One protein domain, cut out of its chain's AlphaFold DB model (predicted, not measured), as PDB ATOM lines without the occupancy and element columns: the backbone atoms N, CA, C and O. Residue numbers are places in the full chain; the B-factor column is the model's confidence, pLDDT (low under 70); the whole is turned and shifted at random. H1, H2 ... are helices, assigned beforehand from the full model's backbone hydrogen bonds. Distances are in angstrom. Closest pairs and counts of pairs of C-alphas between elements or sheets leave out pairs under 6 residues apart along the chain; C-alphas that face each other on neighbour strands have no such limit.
ATOM      1  N   TYR A   8     -23.329 -39.631  44.809       82.31
ATOM      2  CA  TYR A   8     -24.117 -40.232  43.723       82.31
ATOM      3  C   TYR A   8     -25.390 -39.435  43.397       82.31
ATOM      4  O   TYR A   8     -25.890 -39.513  42.282       82.31
ATOM      5  N   GLU A   9     -25.903 -38.640  44.339       86.00
ATOM      6  CA  GLU A   9     -27.072 -37.775  44.118       86.00
ATOM      7  C   GLU A   9     -26.684 -36.513  43.345       86.00
ATOM      8  O   GLU A   9     -27.482 -35.972  42.587       86.00
ATOM      9  N   THR A  10     -25.447 -36.046  43.528       83.62
ATOM     10  CA  THR A  10     -24.911 -34.870  42.828       83.62
ATOM     11  C   THR A  10     -24.396 -35.231  41.433       83.62
ATOM     12  O   THR A  10     -24.542 -34.447  40.498       83.62
ATOM     13  N   TYR A  11     -23.803 -36.421  41.283       79.00
ATOM     14  CA  TYR A  11     -23.172 -36.886  40.045       79.00
ATOM     15  C   TYR A  11     -23.655 -38.293  39.647       79.00
ATOM     16  O   TYR A  11     -22.853 -39.236  39.641       79.00
ATOM     17  N   PRO A  12     -24.944 -38.453  39.298       79.50
ATOM     18  CA  PRO A  12     -25.543 -39.762  39.026       79.50
ATOM     19  C   PRO A  12     -24.916 -40.480  37.823       79.50
ATOM     20  O   PRO A  12     -24.832 -41.705  37.813       79.50
ATOM     21  N   ASP A  13     -24.403 -39.730  36.845       76.75
ATOM     22  CA  ASP A  13     -23.757 -40.291  35.650       76.75
ATOM     23  C   ASP A  13     -22.313 -40.763  35.896       76.75
ATOM     24  O   ASP A  13     -21.724 -41.440  35.053       76.75
ATOM     25  N   ILE A  14     -21.710 -40.369  37.025       73.25
ATOM     26  CA  ILE A  14     -20.294 -40.625  37.340       73.25
ATOM     27  C   ILE A  14     -20.164 -41.663  38.456       73.25
ATOM     28  O   ILE A  14     -19.242 -42.477  38.433       73.25
ATOM     29  N   ILE A  15     -21.065 -41.634  39.442       76.94
ATOM     30  CA  ILE A  15     -20.978 -42.462  40.647       76.94
ATOM     31  C   ILE A  15     -22.207 -43.357  40.718       76.94
ATOM     32  O   ILE A  15     -23.311 -42.905  41.010       76.94
ATOM     33  N   ASN A  16     -21.994 -44.651  40.492       80.06
ATOM     34  CA  ASN A  16     -23.041 -45.651  40.643       80.06
ATOM     35  C   ASN A  16     -23.444 -45.754  42.129       80.06
ATOM     36  O   ASN A  16     -22.564 -45.994  42.951       80.06
ATOM     37  N   PRO A  17     -24.727 -45.623  42.509       78.69
ATOM     38  CA  PRO A  17     -25.163 -45.738  43.904       78.69
ATOM     39  C   PRO A  17     -24.924 -47.126  44.525       78.69
ATOM     40  O   PRO A  17     -24.837 -47.231  45.745       78.69
ATOM     41  N   LEU A  18     -24.801 -48.183  43.712       82.50
ATOM     42  CA  LEU A  18     -24.541 -49.550  44.182       82.50
ATOM     43  C   LEU A  18     -23.069 -49.780  44.547       82.50
ATOM     44  O   LEU A  18     -22.778 -50.451  45.531       82.50
ATOM     45  N   GLU A  19     -22.142 -49.227  43.761       82.00
ATOM     46  CA  GLU A  19     -20.697 -49.347  44.013       82.00
ATOM     47  C   GLU A  19     -20.185 -48.194  44.886       82.00
ATOM     48  O   GLU A  19     -19.359 -48.374  45.783       82.00
ATOM     49  N   GLY A  20     -20.678 -46.985  44.630       79.56
ATOM     50  CA  GLY A  20     -20.348 -45.762  45.345       79.56
ATOM     51  C   GLY A  20     -18.841 -45.555  45.458       79.56
ATOM     52  O   GLY A  20     -18.121 -45.445  44.466       79.56
ATOM     53  N   VAL A  21     -18.359 -45.525  46.699       81.25
ATOM     54  CA  VAL A  21     -16.945 -45.301  47.037       81.25
ATOM     55  C   VAL A  21     -16.051 -46.530  46.842       81.25
ATOM     56  O   VAL A  21     -14.832 -46.399  46.931       81.25
ATOM     57  N   THR A  22     -16.628 -47.709  46.595       86.56
ATOM     58  CA  THR A  22     -15.869 -48.949  46.360       86.56
ATOM     59  C   THR A  22     -15.371 -49.078  44.919       86.56
ATOM     60  O   THR A  22     -14.509 -49.909  44.644       86.56
ATOM     61  N   ASN A  23     -15.857 -48.224  44.013       87.94
ATOM     62  CA  ASN A  23     -15.419 -48.186  42.625       87.94
ATOM     63  C   ASN A  23     -13.916 -47.852  42.520       87.94
ATOM     64  O   ASN A  23     -13.438 -46.837  43.035       87.94
ATOM     65  N   GLU A  24     -13.163 -48.688  41.804       91.06
ATOM     66  CA  GLU A  24     -11.706 -48.565  41.700       91.06
ATOM     67  C   GLU A  24     -11.263 -47.251  41.037       91.06
ATOM     68  O   GLU A  24     -10.301 -46.620  41.487       91.06
ATOM     69  N   HIS A  25     -11.972 -46.787  40.000       90.56
ATOM     70  CA  HIS A  25     -11.649 -45.526  39.326       90.56
ATOM     71  C   HIS A  25     -11.867 -44.326  40.248       90.56
ATOM     72  O   HIS A  25     -11.050 -43.399  40.253       90.56
ATOM     73  N   PHE A  26     -12.919 -44.360  41.071       88.31
ATOM     74  CA  PHE A  26     -13.157 -43.336  42.085       88.31
ATOM     75  C   PHE A  26     -12.019 -43.308  43.114       88.31
ATOM     76  O   PHE A  26     -11.436 -42.252  43.365       88.31
ATOM     77  N   ILE A  27     -11.622 -44.470  43.641       90.94
ATOM     78  CA  ILE A  27     -10.514 -44.586  44.603       90.94
ATOM     79  C   ILE A  27      -9.206 -44.034  44.011       90.94
ATOM     80  O   ILE A  27      -8.480 -43.279  44.669       90.94
ATOM     81  N   VAL A  28      -8.900 -44.365  42.752       94.56
ATOM     82  CA  VAL A  28      -7.722 -43.844  42.038       94.56
ATOM     83  C   VAL A  28      -7.782 -42.320  41.890       94.56
ATOM     84  O   VAL A  28      -6.749 -41.644  42.013       94.56
ATOM     85  N   TRP A  29      -8.965 -41.761  41.637       91.25
ATOM     86  CA  TRP A  29      -9.158 -40.319  41.505       91.25
ATOM     87  C   TRP A  29      -8.961 -39.586  42.835       91.25
ATOM     88  O   TRP A  29      -8.201 -38.617  42.883       91.25
ATOM     89  N   MET A  30      -9.530 -40.114  43.922       93.06
ATOM     90  CA  MET A  30      -9.449 -39.520  45.263       93.06
ATOM     91  C   MET A  30      -8.026 -39.466  45.836       93.06
ATOM     92  O   MET A  30      -7.734 -38.643  46.703       93.06
ATOM     93  N   ARG A  31      -7.095 -40.292  45.338       94.75
ATOM     94  CA  ARG A  31      -5.676 -40.210  45.713       94.75
ATOM     95  C   ARG A  31      -5.002 -38.993  45.068       94.75
ATOM     96  O   ARG A  31      -4.513 -39.098  43.950       94.75
ATOM     97  N   VAL A  32      -4.937 -37.853  45.748       95.19
ATOM     98  CA  VAL A  32      -4.371 -36.600  45.201       95.19
ATOM     99  C   VAL A  32      -2.958 -36.793  44.621       95.19
ATOM    100  O   VAL A  32      -2.117 -37.483  45.199       95.19
ATOM    101  N   ALA A  33      -2.702 -36.208  43.448       95.88
ATOM    102  CA  ALA A  33      -1.388 -36.236  42.813       95.88
ATOM    103  C   ALA A  33      -0.482 -35.118  43.352       95.88
ATOM    104  O   ALA A  33      -0.944 -34.010  43.602       95.88
ATOM    105  N   ALA A  34       0.818 -35.393  43.477       96.12
ATOM    106  CA  ALA A  34       1.787 -34.421  43.992       96.12
ATOM    107  C   ALA A  34       2.180 -33.327  42.978       96.12
ATOM    108  O   ALA A  34       2.715 -32.292  43.363       96.12
ATOM    109  N   LEU A  35       1.961 -33.567  41.682       95.56
ATOM    110  CA  LEU A  35       2.399 -32.706  40.582       95.56
ATOM    111  C   LEU A  35       1.222 -32.402  39.641       95.56
ATOM    112  O   LEU A  35       0.331 -33.242  39.512       95.56
ATOM    113  N   PRO A  36       1.233 -31.255  38.931       93.56
ATOM    114  CA  PRO A  36       0.163 -30.878  38.000       93.56
ATOM    115  C   PRO A  36       0.086 -31.801  36.777       93.56
ATOM    116  O   PRO A  36      -0.993 -32.043  36.245       93.56
ATOM    117  N   ASN A  37       1.224 -32.356  36.352       93.31
ATOM    118  CA  ASN A  37       1.281 -33.398  35.335       93.31
ATOM    119  C   ASN A  37       1.309 -34.754  36.033       93.31
ATOM    120  O   ASN A  37       2.330 -35.146  36.600       93.31
ATOM    121  N   PHE A  38       0.196 -35.476  35.985       94.62
ATOM    122  CA  PHE A  38       0.061 -36.764  36.651       94.62
ATOM    123  C   PHE A  38      -0.598 -37.798  35.746       94.62
ATOM    124  O   PHE A  38      -1.225 -37.484  34.737       94.62
ATOM    125  N   ARG A  39      -0.432 -39.067  36.119       94.06
ATOM    126  CA  ARG A  39      -1.077 -40.208  35.470       94.06
ATOM    127  C   ARG A  39      -1.926 -40.933  36.498       94.06
ATOM    128  O   ARG A  39      -1.547 -41.026  37.665       94.06
ATOM    129  N   LYS A  40      -3.064 -41.447  36.052       94.75
ATOM    130  CA  LYS A  40      -3.980 -42.265  36.844       94.75
ATOM    131  C   LYS A  40      -4.171 -43.584  36.120       94.75
ATOM    132  O   LYS A  40      -4.318 -43.588  34.898       94.75
ATOM    133  N   LEU A  41      -4.118 -44.684  36.861       94.69
ATOM    134  CA  LEU A  41      -4.371 -45.998  36.292       94.69
ATOM    135  C   LEU A  41      -5.857 -46.095  35.946       94.69
ATOM    136  O   LEU A  41      -6.695 -45.980  36.834       94.69
ATOM    137  N   TYR A  42      -6.163 -46.288  34.665       93.94
ATOM    138  CA  TYR A  42      -7.527 -46.581  34.230       93.94
ATOM    139  C   TYR A  42      -7.774 -48.087  34.174       93.94
ATOM    140  O   TYR A  42      -8.822 -48.554  34.568       93.94
ATOM    141  N   GLY A  43      -6.796 -48.872  33.730       93.25
ATOM    142  CA  GLY A  43      -6.915 -50.321  33.675       93.25
ATOM    143  C   GLY A  43      -5.591 -50.958  33.296       93.25
ATOM    144  O   GLY A  43      -4.614 -50.262  33.004       93.25
ATOM    145  N   TRP A  44      -5.561 -52.284  33.308       93.00
ATOM    146  CA  TRP A  44      -4.381 -53.070  32.982       93.00
ATOM    147  C   TRP A  44      -4.787 -54.322  32.211       93.00
ATOM    148  O   TRP A  44      -5.906 -54.814  32.336       93.00
ATOM    149  N   ILE A  45      -3.871 -54.805  31.382       93.31
ATOM    150  CA  ILE A  45      -4.057 -55.996  30.560       93.31
ATOM    151  C   ILE A  45      -3.113 -57.051  31.130       93.31
ATOM    152  O   ILE A  45      -1.898 -56.868  31.093       93.31
ATOM    153  N   ASN A  46      -3.663 -58.131  31.689       91.44
ATOM    154  CA  ASN A  46      -2.886 -59.196  32.337       91.44
ATOM    155  C   ASN A  46      -2.455 -60.310  31.362       91.44
ATOM    156  O   ASN A  46      -2.304 -61.466  31.742       91.44
ATOM    157  N   GLN A  47      -2.315 -59.975  30.081       92.44
ATOM    158  CA  GLN A  47      -1.922 -60.903  29.025       92.44
ATOM    159  C   GLN A  47      -0.864 -60.260  28.139       92.44
ATOM    160  O   GLN A  47      -0.809 -59.035  27.996       92.44
ATOM    161  N   GLU A  48      -0.011 -61.095  27.557       91.69
ATOM    162  CA  GLU A  48       0.973 -60.639  26.590       91.69
ATOM    163  C   GLU A  48       0.270 -60.182  25.309       91.69
ATOM    164  O   GLU A  48      -0.685 -60.806  24.849       91.69
ATOM    165  N   ILE A  49       0.723 -59.054  24.763       93.12
ATOM    166  CA  ILE A  49       0.174 -58.464  23.543       93.12
ATOM    167  C   ILE A  49       1.205 -58.709  22.440       93.12
ATOM    168  O   ILE A  49       2.276 -58.096  22.496       93.12
ATOM    169  N   PRO A  50       0.921 -59.596  21.468       94.50
ATOM    170  CA  PRO A  50       1.823 -59.850  20.355       94.50
ATOM    171  C   PRO A  50       2.096 -58.588  19.539       94.50
ATOM    172  O   PRO A  50       1.244 -57.699  19.422       94.50
ATOM    173  N   GLU A  51       3.273 -58.536  18.926       92.94
ATOM    174  CA  GLU A  51       3.601 -57.485  17.971       92.94
ATOM    175  C   GLU A  51       2.594 -57.473  16.809       92.94
ATOM    176  O   GLU A  51       2.168 -58.520  16.324       92.94
ATOM    177  N   GLY A  52       2.178 -56.277  16.391       93.38
ATOM    178  CA  GLY A  52       1.174 -56.100  15.339       93.38
ATOM    179  C   GLY A  52      -0.281 -56.200  15.806       93.38
ATOM    180  O   GLY A  52      -1.182 -56.005  14.996       93.38
ATOM    181  N   THR A  53      -0.538 -56.449  17.095       94.31
ATOM    182  CA  THR A  53      -1.907 -56.424  17.634       94.31
ATOM    183  C   THR A  53      -2.476 -55.004  17.606       94.31
ATOM    184  O   THR A  53      -1.889 -54.076  18.166       94.31
ATOM    185  N   GLU A  54      -3.650 -54.832  16.999       94.00
ATOM    186  CA  GLU A  54      -4.359 -53.554  16.978       94.00
ATOM    187  C   GLU A  54      -5.194 -53.371  18.254       94.00
ATOM    188  O   GLU A  54      -6.063 -54.182  18.574       94.00
ATOM    189  N   LEU A  55      -4.936 -52.290  18.993       92.94
ATOM    190  CA  LEU A  55      -5.704 -51.919  20.181       92.94
ATOM    191  C   LEU A  55      -6.601 -50.725  19.860       92.94
ATOM    192  O   LEU A  55      -6.112 -49.622  19.614       92.94
ATOM    193  N   GLN A  56      -7.915 -50.933  19.918       94.50
ATOM    194  CA  GLN A  56      -8.898 -49.876  19.706       94.50
ATOM    195  C   GLN A  56      -9.512 -49.437  21.035       94.50
ATOM    196  O   GLN A  56     -10.039 -50.246  21.797       94.50
ATOM    197  N   PHE A  57      -9.475 -48.130  21.302       93.94
ATOM    198  CA  PHE A  57     -10.046 -47.532  22.507       93.94
ATOM    199  C   PHE A  57     -11.179 -46.583  22.124       93.94
ATOM    200  O   PHE A  57     -10.949 -45.541  21.511       93.94
ATOM    201  N   LYS A  58     -12.409 -46.913  22.524       94.75
ATOM    202  CA  LYS A  58     -13.550 -46.001  22.399       94.75
ATOM    203  C   LYS A  58     -13.592 -45.084  23.618       94.75
ATOM    204  O   LYS A  58     -13.907 -45.527  24.718       94.75
ATOM    205  N   ILE A  59     -13.271 -43.808  23.421       92.56
ATOM    206  CA  ILE A  59     -13.198 -42.815  24.498       92.56
ATOM    207  C   ILE A  59     -14.370 -41.846  24.371       92.56
ATOM    208  O   ILE A  59     -14.553 -41.222  23.327       92.56
ATOM    209  N   VAL A  60     -15.132 -41.681  25.452       91.56
ATOM    210  CA  VAL A  60     -16.167 -40.647  25.558       91.56
ATOM    211  C   VAL A  60     -15.585 -39.438  26.286       91.56
ATOM    212  O   VAL A  60     -15.031 -39.547  27.379       91.56
ATOM    213  N   ASN A  61     -15.666 -38.270  25.655       89.69
ATOM    214  CA  ASN A  61     -15.052 -37.048  26.151       89.69
ATOM    215  C   ASN A  61     -16.014 -36.251  27.056       89.69
ATOM    216  O   ASN A  61     -16.601 -35.272  26.608       89.69
ATOM    217  N   ASN A  62     -16.132 -36.649  28.327       89.25
ATOM    218  CA  ASN A  62     -17.014 -35.976  29.298       89.25
ATOM    219  C   ASN A  62     -16.331 -34.856  30.104       89.25
ATOM    220  O   ASN A  62     -17.004 -34.035  30.714       89.25
ATOM    221  N   TRP A  63     -14.994 -34.817  30.134       88.69
ATOM    222  CA  TRP A  63     -14.237 -33.862  30.952       88.69
ATOM    223  C   TRP A  63     -13.714 -32.688  30.117       88.69
ATOM    224  O   TRP A  63     -12.762 -32.850  29.342       88.69
ATOM    225  N   GLU A  64     -14.322 -31.515  30.271       91.00
ATOM    226  CA  GLU A  64     -13.913 -30.275  29.604       91.00
ATOM    227  C   GLU A  64     -12.561 -29.789  30.161       91.00
ATOM    228  O   GLU A  64     -12.329 -29.822  31.367       91.00
ATOM    229  N   ILE A  65     -11.631 -29.420  29.272       93.50
ATOM    230  CA  ILE A  65     -10.263 -29.011  29.649       93.50
ATOM    231  C   ILE A  65      -9.825 -27.672  29.054       93.50
ATOM    232  O   ILE A  65      -8.744 -27.182  29.394       93.50
ATOM    233  N   ALA A  66     -10.603 -27.094  28.137       89.88
ATOM    234  CA  ALA A  66     -10.233 -25.855  27.468       89.88
ATOM    235  C   ALA A  66     -10.349 -24.659  28.422       89.88
ATOM    236  O   ALA A  66      -9.507 -23.762  28.345       89.88
ATOM    237  N   SER A  67     -11.286 -24.690  29.378       92.38
ATOM    238  CA  SER A  67     -11.442 -23.665  30.424       92.38
ATOM    239  C   SER A  67     -10.150 -23.387  31.205       92.38
ATOM    240  O   SER A  67      -9.832 -22.232  31.479       92.38
ATOM    241  N   PHE A  68      -9.354 -24.421  31.492       92.06
ATOM    242  CA  PHE A  68      -8.081 -24.306  32.214       92.06
ATOM    243  C   PHE A  68      -6.846 -24.582  31.343       92.06
ATOM    244  O   PHE A  68      -5.747 -24.770  31.868       92.06
ATOM    245  N   LYS A  69      -7.004 -24.589  30.010       92.88
ATOM    246  CA  LYS A  69      -5.920 -24.809  29.028       92.88
ATOM    247  C   LYS A  69      -5.113 -26.093  29.295       92.88
ATOM    248  O   LYS A  69      -3.901 -26.140  29.073       92.88
ATOM    249  N   GLY A  70      -5.785 -27.130  29.789       92.69
ATOM    250  CA  GLY A  70      -5.174 -28.410  30.125       92.69
ATOM    251  C   GLY A  70      -4.910 -29.298  28.909       92.69
ATOM    252  O   GLY A  70      -5.326 -29.016  27.785       92.69
ATOM    253  N   ARG A  71      -4.235 -30.424  29.149       94.06
ATOM    254  CA  ARG A  71      -4.081 -31.519  28.182       94.06
ATOM    255  C   ARG A  71      -4.452 -32.832  28.850       94.06
ATOM    256  O   ARG A  71      -4.178 -33.028  30.030       94.06
ATOM    257  N   LYS A  72      -5.037 -33.745  28.078       94.44
ATOM    258  CA  LYS A  72      -5.302 -35.120  28.503       94.44
ATOM    259  C   LYS A  72      -4.883 -36.090  27.415       94.44
ATOM    260  O   LYS A  72      -4.991 -35.782  26.232       94.44
ATOM    261  N   SER A  73      -4.408 -37.253  27.829       93.94
ATOM    262  CA  SER A  73      -3.887 -38.280  26.933       93.94
ATOM    263  C   SER A  73      -4.114 -39.653  27.543       93.94
ATOM    264  O   SER A  73      -3.870 -39.834  28.737       93.94
ATOM    265  N   LEU A  74      -4.512 -40.621  26.720       94.81
ATOM    266  CA  LEU A  74      -4.439 -42.032  27.078       94.81
ATOM    267  C   LEU A  74      -3.005 -42.515  26.837       94.81
ATOM    268  O   LEU A  74      -2.449 -42.290  25.764       94.81
ATOM    269  N   VAL A  75      -2.401 -43.154  27.837       93.75
ATOM    270  CA  VAL A  75      -1.035 -43.681  27.748       93.75
ATOM    271  C   VAL A  75      -1.075 -45.174  28.016       93.75
ATOM    272  O   VAL A  75      -1.445 -45.595  29.109       93.75
ATOM    273  N   VAL A  76      -0.657 -45.961  27.028       93.31
ATOM    274  CA  VAL A  76      -0.459 -47.405  27.169       93.31
ATOM    275  C   VAL A  76       1.021 -47.645  27.436       93.31
ATOM    276  O   VAL A  76       1.880 -47.201  26.676       93.31
ATOM    277  N   SER A  77       1.339 -48.303  28.548       91.81
ATOM    278  CA  SER A  77       2.723 -48.568  28.941       91.81
ATOM    279  C   SER A  77       2.851 -49.883  29.690       91.81
ATOM    280  O   SER A  77       1.997 -50.210  30.511       91.81
ATOM    281  N   LYS A  78       3.962 -50.586  29.469       91.94
ATOM    282  CA  LYS A  78       4.363 -51.744  30.270       91.94
ATOM    283  C   LYS A  78       5.041 -51.281  31.560       91.94
ATOM    284  O   LYS A  78       5.920 -50.418  31.513       91.94
ATOM    285  N   ALA A  79       4.648 -51.865  32.688       89.12
ATOM    286  CA  ALA A  79       5.338 -51.660  33.954       89.12
ATOM    287  C   ALA A  79       6.630 -52.495  34.006       89.12
ATOM    288  O   ALA A  79       6.669 -53.635  33.543       89.12
ATOM    289  N   ASN A  80       7.691 -51.921  34.561       88.56
ATOM    290  CA  ASN A  80       8.956 -52.584  34.855       88.56
ATOM    291  C   ASN A  80       9.197 -52.594  36.377       88.56
ATOM    292  O   ASN A  80       8.410 -52.039  37.143       88.56
ATOM    293  N   ALA A  81      10.295 -53.207  36.826       87.12
ATOM    294  CA  ALA A  81      10.637 -53.283  38.251       87.12
ATOM    295  C   ALA A  81      10.772 -51.905  38.937       87.12
ATOM    296  O   ALA A  81      10.581 -51.795  40.143       87.12
ATOM    297  N   PHE A  82      11.055 -50.849  38.169       86.75
ATOM    298  CA  PHE A  82      11.172 -49.468  38.645       86.75
ATOM    299  C   PHE A  82       9.894 -48.642  38.393       86.75
ATOM    300  O   PHE A  82       9.903 -47.415  38.511       86.75
ATOM    301  N   GLY A  83       8.783 -49.299  38.045       87.12
ATOM    302  CA  GLY A  83       7.516 -48.672  37.690       87.12
ATOM    303  C   GLY A  83       7.386 -48.447  36.186       87.12
ATOM    304  O   GLY A  83       7.007 -49.350  35.450       87.12
ATOM    305  N   GLY A  84       7.620 -47.222  35.720       86.38
ATOM    306  CA  GLY A  84       7.479 -46.849  34.308       86.38
ATOM    307  C   GLY A  84       8.819 -46.656  33.597       86.38
ATOM    308  O   GLY A  84       9.892 -46.790  34.185       86.38
ATOM    309  N   LYS A  85       8.770 -46.267  32.318       86.31
ATOM    310  CA  LYS A  85       9.962 -45.765  31.622       86.31
ATOM    311  C   LYS A  85      10.438 -44.471  32.295       86.31
ATOM    312  O   LYS A  85       9.715 -43.474  32.276       86.31
ATOM    313  N   ASN A  86      11.639 -44.501  32.871       88.69
ATOM    314  CA  ASN A  86      12.278 -43.349  33.500       88.69
ATOM    315  C   ASN A  86      13.803 -43.399  33.323       88.69
ATOM    316  O   ASN A  86      14.520 -43.971  34.143       88.69
ATOM    317  N   ASP A  87      14.295 -42.750  32.270       86.50
ATOM    318  CA  ASP A  87      15.720 -42.764  31.908       86.50
ATOM    319  C   ASP A  87      16.565 -41.827  32.806       86.50
ATOM    320  O   ASP A  87      17.800 -41.899  32.835       86.50
ATOM    321  N   TYR A  88      15.914 -40.968  33.602       90.44
ATOM    322  CA  TYR A  88      16.601 -40.041  34.501       90.44
ATOM    323  C   TYR A  88      17.293 -40.760  35.657       90.44
ATOM    324  O   TYR A  88      18.417 -40.401  35.996       90.44
ATOM    325  N   MET A  89      16.668 -41.796  36.236       89.88
ATOM    326  CA  MET A  89      17.277 -42.539  37.347       89.88
ATOM    327  C   MET A  89      18.644 -43.105  36.955       89.88
ATOM    328  O   MET A  89      19.618 -42.881  37.667       89.88
ATOM    329  N   GLY A  90      18.736 -43.771  35.798       92.06
ATOM    330  CA  GLY A  90      20.003 -44.311  35.298       92.06
ATOM    331  C   GLY A  90      21.057 -43.223  35.090       92.06
ATOM    332  O   GLY A  90      22.194 -43.368  35.532       92.06
ATOM    333  N   SER A  91      20.656 -42.095  34.500       94.31
ATOM    334  CA  SER A  91      21.547 -40.952  34.273       94.31
ATOM    335  C   SER A  91      22.134 -40.397  35.577       94.31
ATOM    336  O   SER A  91      23.331 -40.112  35.636       94.31
ATOM    337  N   TYR A  92      21.337 -40.304  36.647       96.19
ATOM    338  CA  TYR A  92      21.829 -39.865  37.958       96.19
ATOM    339  C   TYR A  92      22.844 -40.842  38.559       96.19
ATOM    340  O   TYR A  92      23.877 -40.404  39.065       96.19
ATOM    341  N   TYR A  93      22.603 -42.153  38.462       95.94
ATOM    342  CA  TYR A  93      23.569 -43.150  38.934       95.94
ATOM    343  C   TYR A  93      24.898 -43.062  38.182       95.94
ATOM    344  O   TYR A  93      25.956 -43.092  38.812       95.94
ATOM    345  N   PHE A  94      24.867 -42.887  36.858       97.12
ATOM    346  CA  PHE A  94      26.087 -42.689  36.074       97.12
ATOM    347  C   PHE A  94      26.818 -41.401  36.448       97.12
ATOM    348  O   PHE A  94      28.036 -41.431  36.611       97.12
ATOM    349  N   ALA A  95      26.098 -40.293  36.642       98.00
ATOM    350  CA  ALA A  95      26.700 -39.024  37.045       98.00
ATOM    351  C   ALA A  95      27.437 -39.143  38.391       98.00
ATOM    352  O   ALA A  95      28.589 -38.722  38.509       98.00
ATOM    353  N   VAL A  96      26.807 -39.777  39.385       98.31
ATOM    354  CA  VAL A  96      27.429 -40.032  40.694       98.31
ATOM    355  C   VAL A  96      28.609 -41.000  40.564       98.31
ATOM    356  O   VAL A  96      29.662 -40.763  41.153       98.31
ATOM    357  N   GLY A  97      28.483 -42.051  39.750       98.38
ATOM    358  CA  GLY A  97      29.573 -42.991  39.475       98.38
ATOM    359  C   GLY A  97      30.804 -42.310  38.871       98.38
ATOM    360  O   GLY A  97      31.919 -42.508  39.355       98.38
ATOM    361  N   TRP A  98      30.609 -41.449  37.868       98.38
ATOM    362  CA  TRP A  98      31.690 -40.673  37.247       98.38
ATOM    363  C   TRP A  98      32.346 -39.712  38.231       98.38
ATOM    364  O   TRP A  98      33.572 -39.608  38.263       98.38
ATOM    365  N   PHE A  99      31.547 -39.055  39.072       98.44
ATOM    366  CA  PHE A  99      32.062 -38.187  40.124       98.44
ATOM    367  C   PHE A  99      32.949 -38.957  41.116       98.44
ATOM    368  O   PHE A  99      34.065 -38.525  41.414       98.44
ATOM    369  N   CYS A 100      32.508 -40.131  41.574       98.50
ATOM    370  CA  CYS A 100      33.289 -40.979  42.477       98.50
ATOM    371  C   CYS A 100      34.599 -41.464  41.837       98.50
ATOM    372  O   CYS A 100      35.643 -41.417  42.487       98.50
ATOM    373  N   ILE A 101      34.570 -41.882  40.567       98.44
ATOM    374  CA  ILE A 101      35.775 -42.300  39.831       98.44
ATOM    375  C   ILE A 101      36.753 -41.129  39.689       98.44
ATOM    376  O   ILE A 101      37.944 -41.291  39.955       98.44
ATOM    377  N   ALA A 102      36.265 -39.939  39.334       98.38
ATOM    378  CA  ALA A 102      37.099 -38.746  39.228       98.38
ATOM    379  C   ALA A 102      37.769 -38.395  40.567       98.38
ATOM    380  O   ALA A 102      38.967 -38.111  40.602       98.38
ATOM    381  N   MET A 103      37.030 -38.476  41.679       98.31
ATOM    382  CA  MET A 103      37.579 -38.259  43.022       98.31
ATOM    383  C   MET A 103      38.600 -39.326  43.420       98.31
ATOM    384  O   MET A 103      39.661 -38.986  43.946       98.31
ATOM    385  N   ALA A 104      38.331 -40.599  43.130       98.12
ATOM    386  CA  ALA A 104      39.267 -41.687  43.395       98.12
ATOM    387  C   ALA A 104      40.581 -41.499  42.624       98.12
ATOM    388  O   ALA A 104      41.658 -41.585  43.215       98.12
ATOM    389  N   LEU A 105      40.504 -41.163  41.331       97.94
ATOM    390  CA  LEU A 105      41.675 -40.860  40.508       97.94
ATOM    391  C   LEU A 105      42.426 -39.636  41.031       97.94
ATOM    392  O   LEU A 105      43.645 -39.684  41.162       97.94
ATOM    393  N   PHE A 106      41.720 -38.562  41.388       97.19
ATOM    394  CA  PHE A 106      42.338 -37.367  41.956       97.19
ATOM    395  C   PHE A 106      43.136 -37.684  43.228       97.19
ATOM    396  O   PHE A 106      44.305 -37.300  43.339       97.19
ATOM    397  N   PHE A 107      42.546 -38.420  44.175       96.50
ATOM    398  CA  PHE A 107      43.237 -38.806  45.405       96.50
ATOM    399  C   PHE A 107      44.385 -39.789  45.151       96.50
ATOM    400  O   PHE A 107      45.455 -39.618  45.738       96.50
ATOM    401  N   ALA A 108      44.209 -40.762  44.254       96.00
ATOM    402  CA  ALA A 108      45.255 -41.715  43.887       96.00
ATOM    403  C   ALA A 108      46.458 -41.024  43.226       96.00
ATOM    404  O   ALA A 108      47.600 -41.257  43.622       96.00
ATOM    405  N   LEU A 109      46.216 -40.114  42.276       96.44
ATOM    406  CA  LEU A 109      47.266 -39.329  41.625       96.44
ATOM    407  C   LEU A 109      47.977 -38.426  42.634       96.44
ATOM    408  O   LEU A 109      49.206 -38.404  42.677       96.44
ATOM    409  N   LYS A 110      47.230 -37.730  43.501       95.81
ATOM    410  CA  LYS A 110      47.817 -36.912  44.570       95.81
ATOM    411  C   LYS A 110      48.723 -37.742  45.482       95.81
ATOM    412  O   LYS A 110      49.834 -37.305  45.776       95.81
ATOM    413  N   GLN A 111      48.261 -38.914  45.918       93.75
ATOM    414  CA  GLN A 111      49.032 -39.803  46.785       93.75
ATOM    415  C   GLN A 111      50.265 -40.372  46.073       93.75
ATOM    416  O   GLN A 111      51.295 -40.532  46.715       93.75
ATOM    417  N   SER A 112      50.186 -40.642  44.768       93.50
ATOM    418  CA  SER A 112      51.313 -41.151  43.976       93.50
ATOM    419  C   SER A 112      52.392 -40.087  43.741       93.50
ATOM    420  O   SER A 112      53.573 -40.339  43.964       93.50
ATOM    421  N   PHE A 113      52.004 -38.863  43.364       94.88
ATOM    422  CA  PHE A 113      52.966 -37.790  43.080       94.88
ATOM    423  C   PHE A 113      53.509 -37.103  44.336       94.88
ATOM    424  O   PHE A 113      54.662 -36.671  44.352       94.88
ATOM    425  N   ARG A 114      52.686 -36.935  45.378       89.44
ATOM    426  CA  ARG A 114      53.051 -36.238  46.624       89.44
ATOM    427  C   ARG A 114      52.586 -37.046  47.844       89.44
ATOM    428  O   ARG A 114      51.744 -36.553  48.605       89.44
ATOM    429  N   PRO A 115      53.112 -38.271  48.053       87.69
ATOM    430  CA  PRO A 115      52.742 -39.081  49.204       87.69
ATOM    431  C   PRO A 115      53.111 -38.340  50.489       87.69
ATOM    432  O   PRO A 115      54.270 -37.993  50.725       87.69
ATOM    433  N   ARG A 116      52.116 -38.086  51.338       84.38
ATOM    434  CA  ARG A 116      52.362 -37.565  52.685       84.38
ATOM    435  C   ARG A 116      52.705 -38.731  53.607       84.38
ATOM    436  O   ARG A 116      52.018 -39.750  53.604       84.38
ATOM    437  N   ARG A 117      53.723 -38.555  54.453       82.69
ATOM    438  CA  ARG A 117      54.027 -39.503  55.530       82.69
ATOM    439  C   ARG A 117      52.873 -39.523  56.537       82.69
ATOM    440  O   ARG A 117      52.462 -38.479  57.051       82.69
ATOM    441  N   ILE A 118      52.336 -40.712  56.797       85.06
ATOM    442  CA  ILE A 118      51.288 -40.917  57.801       85.06
ATOM    443  C   ILE A 118      51.864 -40.542  59.177       85.06
ATOM    444  O   ILE A 118      53.003 -40.893  59.477       85.06
ATOM    445  N   ALA A 119      51.088 -39.806  59.981       85.00
ATOM    446  CA  ALA A 119      51.455 -39.364  61.333       85.00
ATOM    447  C   ALA A 119      52.727 -38.488  61.435       85.00
ATOM    448  O   ALA A 119      53.480 -38.592  62.397       85.00
ATOM    449  N   ASP A 120      52.973 -37.608  60.459       86.31
ATOM    450  CA  ASP A 120      54.096 -36.659  60.510       86.31
ATOM    451  C   ASP A 120      53.927 -35.605  61.642       86.31
ATOM    452  O   ASP A 120      53.002 -34.781  61.554       86.31
TER     453      ASP A 120
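This is residues 8 to 120 of the 129 residues of the protein "Hypothetical protein" of Thalassionema nitzschioides (UniProt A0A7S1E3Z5). With little regular structure, this is a body of loops with one short helix, H1, from which a single long helix, H2, sticks out as an arm. Residues 46 to 54 stick out too, as a bare loop. The 113 printed residues have two named helices, H1 then H2, and no named strand; the class is all helix, with 34 residues in named elements. The whole is extended, with a radius of gyration of the C-alphas of 26.1 A and spans of 83 by 39 by 30 A.

After residues 8 to 23, find C-alpha 24 at (-11.706, -48.565, 41.700); there H1, residues 24 to 30, begins. H2, residues 87 to 113, runs 39.2 A to C-alpha 113 at (52.966, -37.790, 43.080).

H1 and H2 are apart. In both, every O i to N i+4 pair is within hydrogen-bond range.

The C-alphas of Glu 9 and Asp 120, the two farthest apart, are 82.8 A apart. The link from H1 to H2, 56 residues, is long. Residues 86 to 120 stand free. The printed part has no cut, and no printed residue is under pLDDT 70.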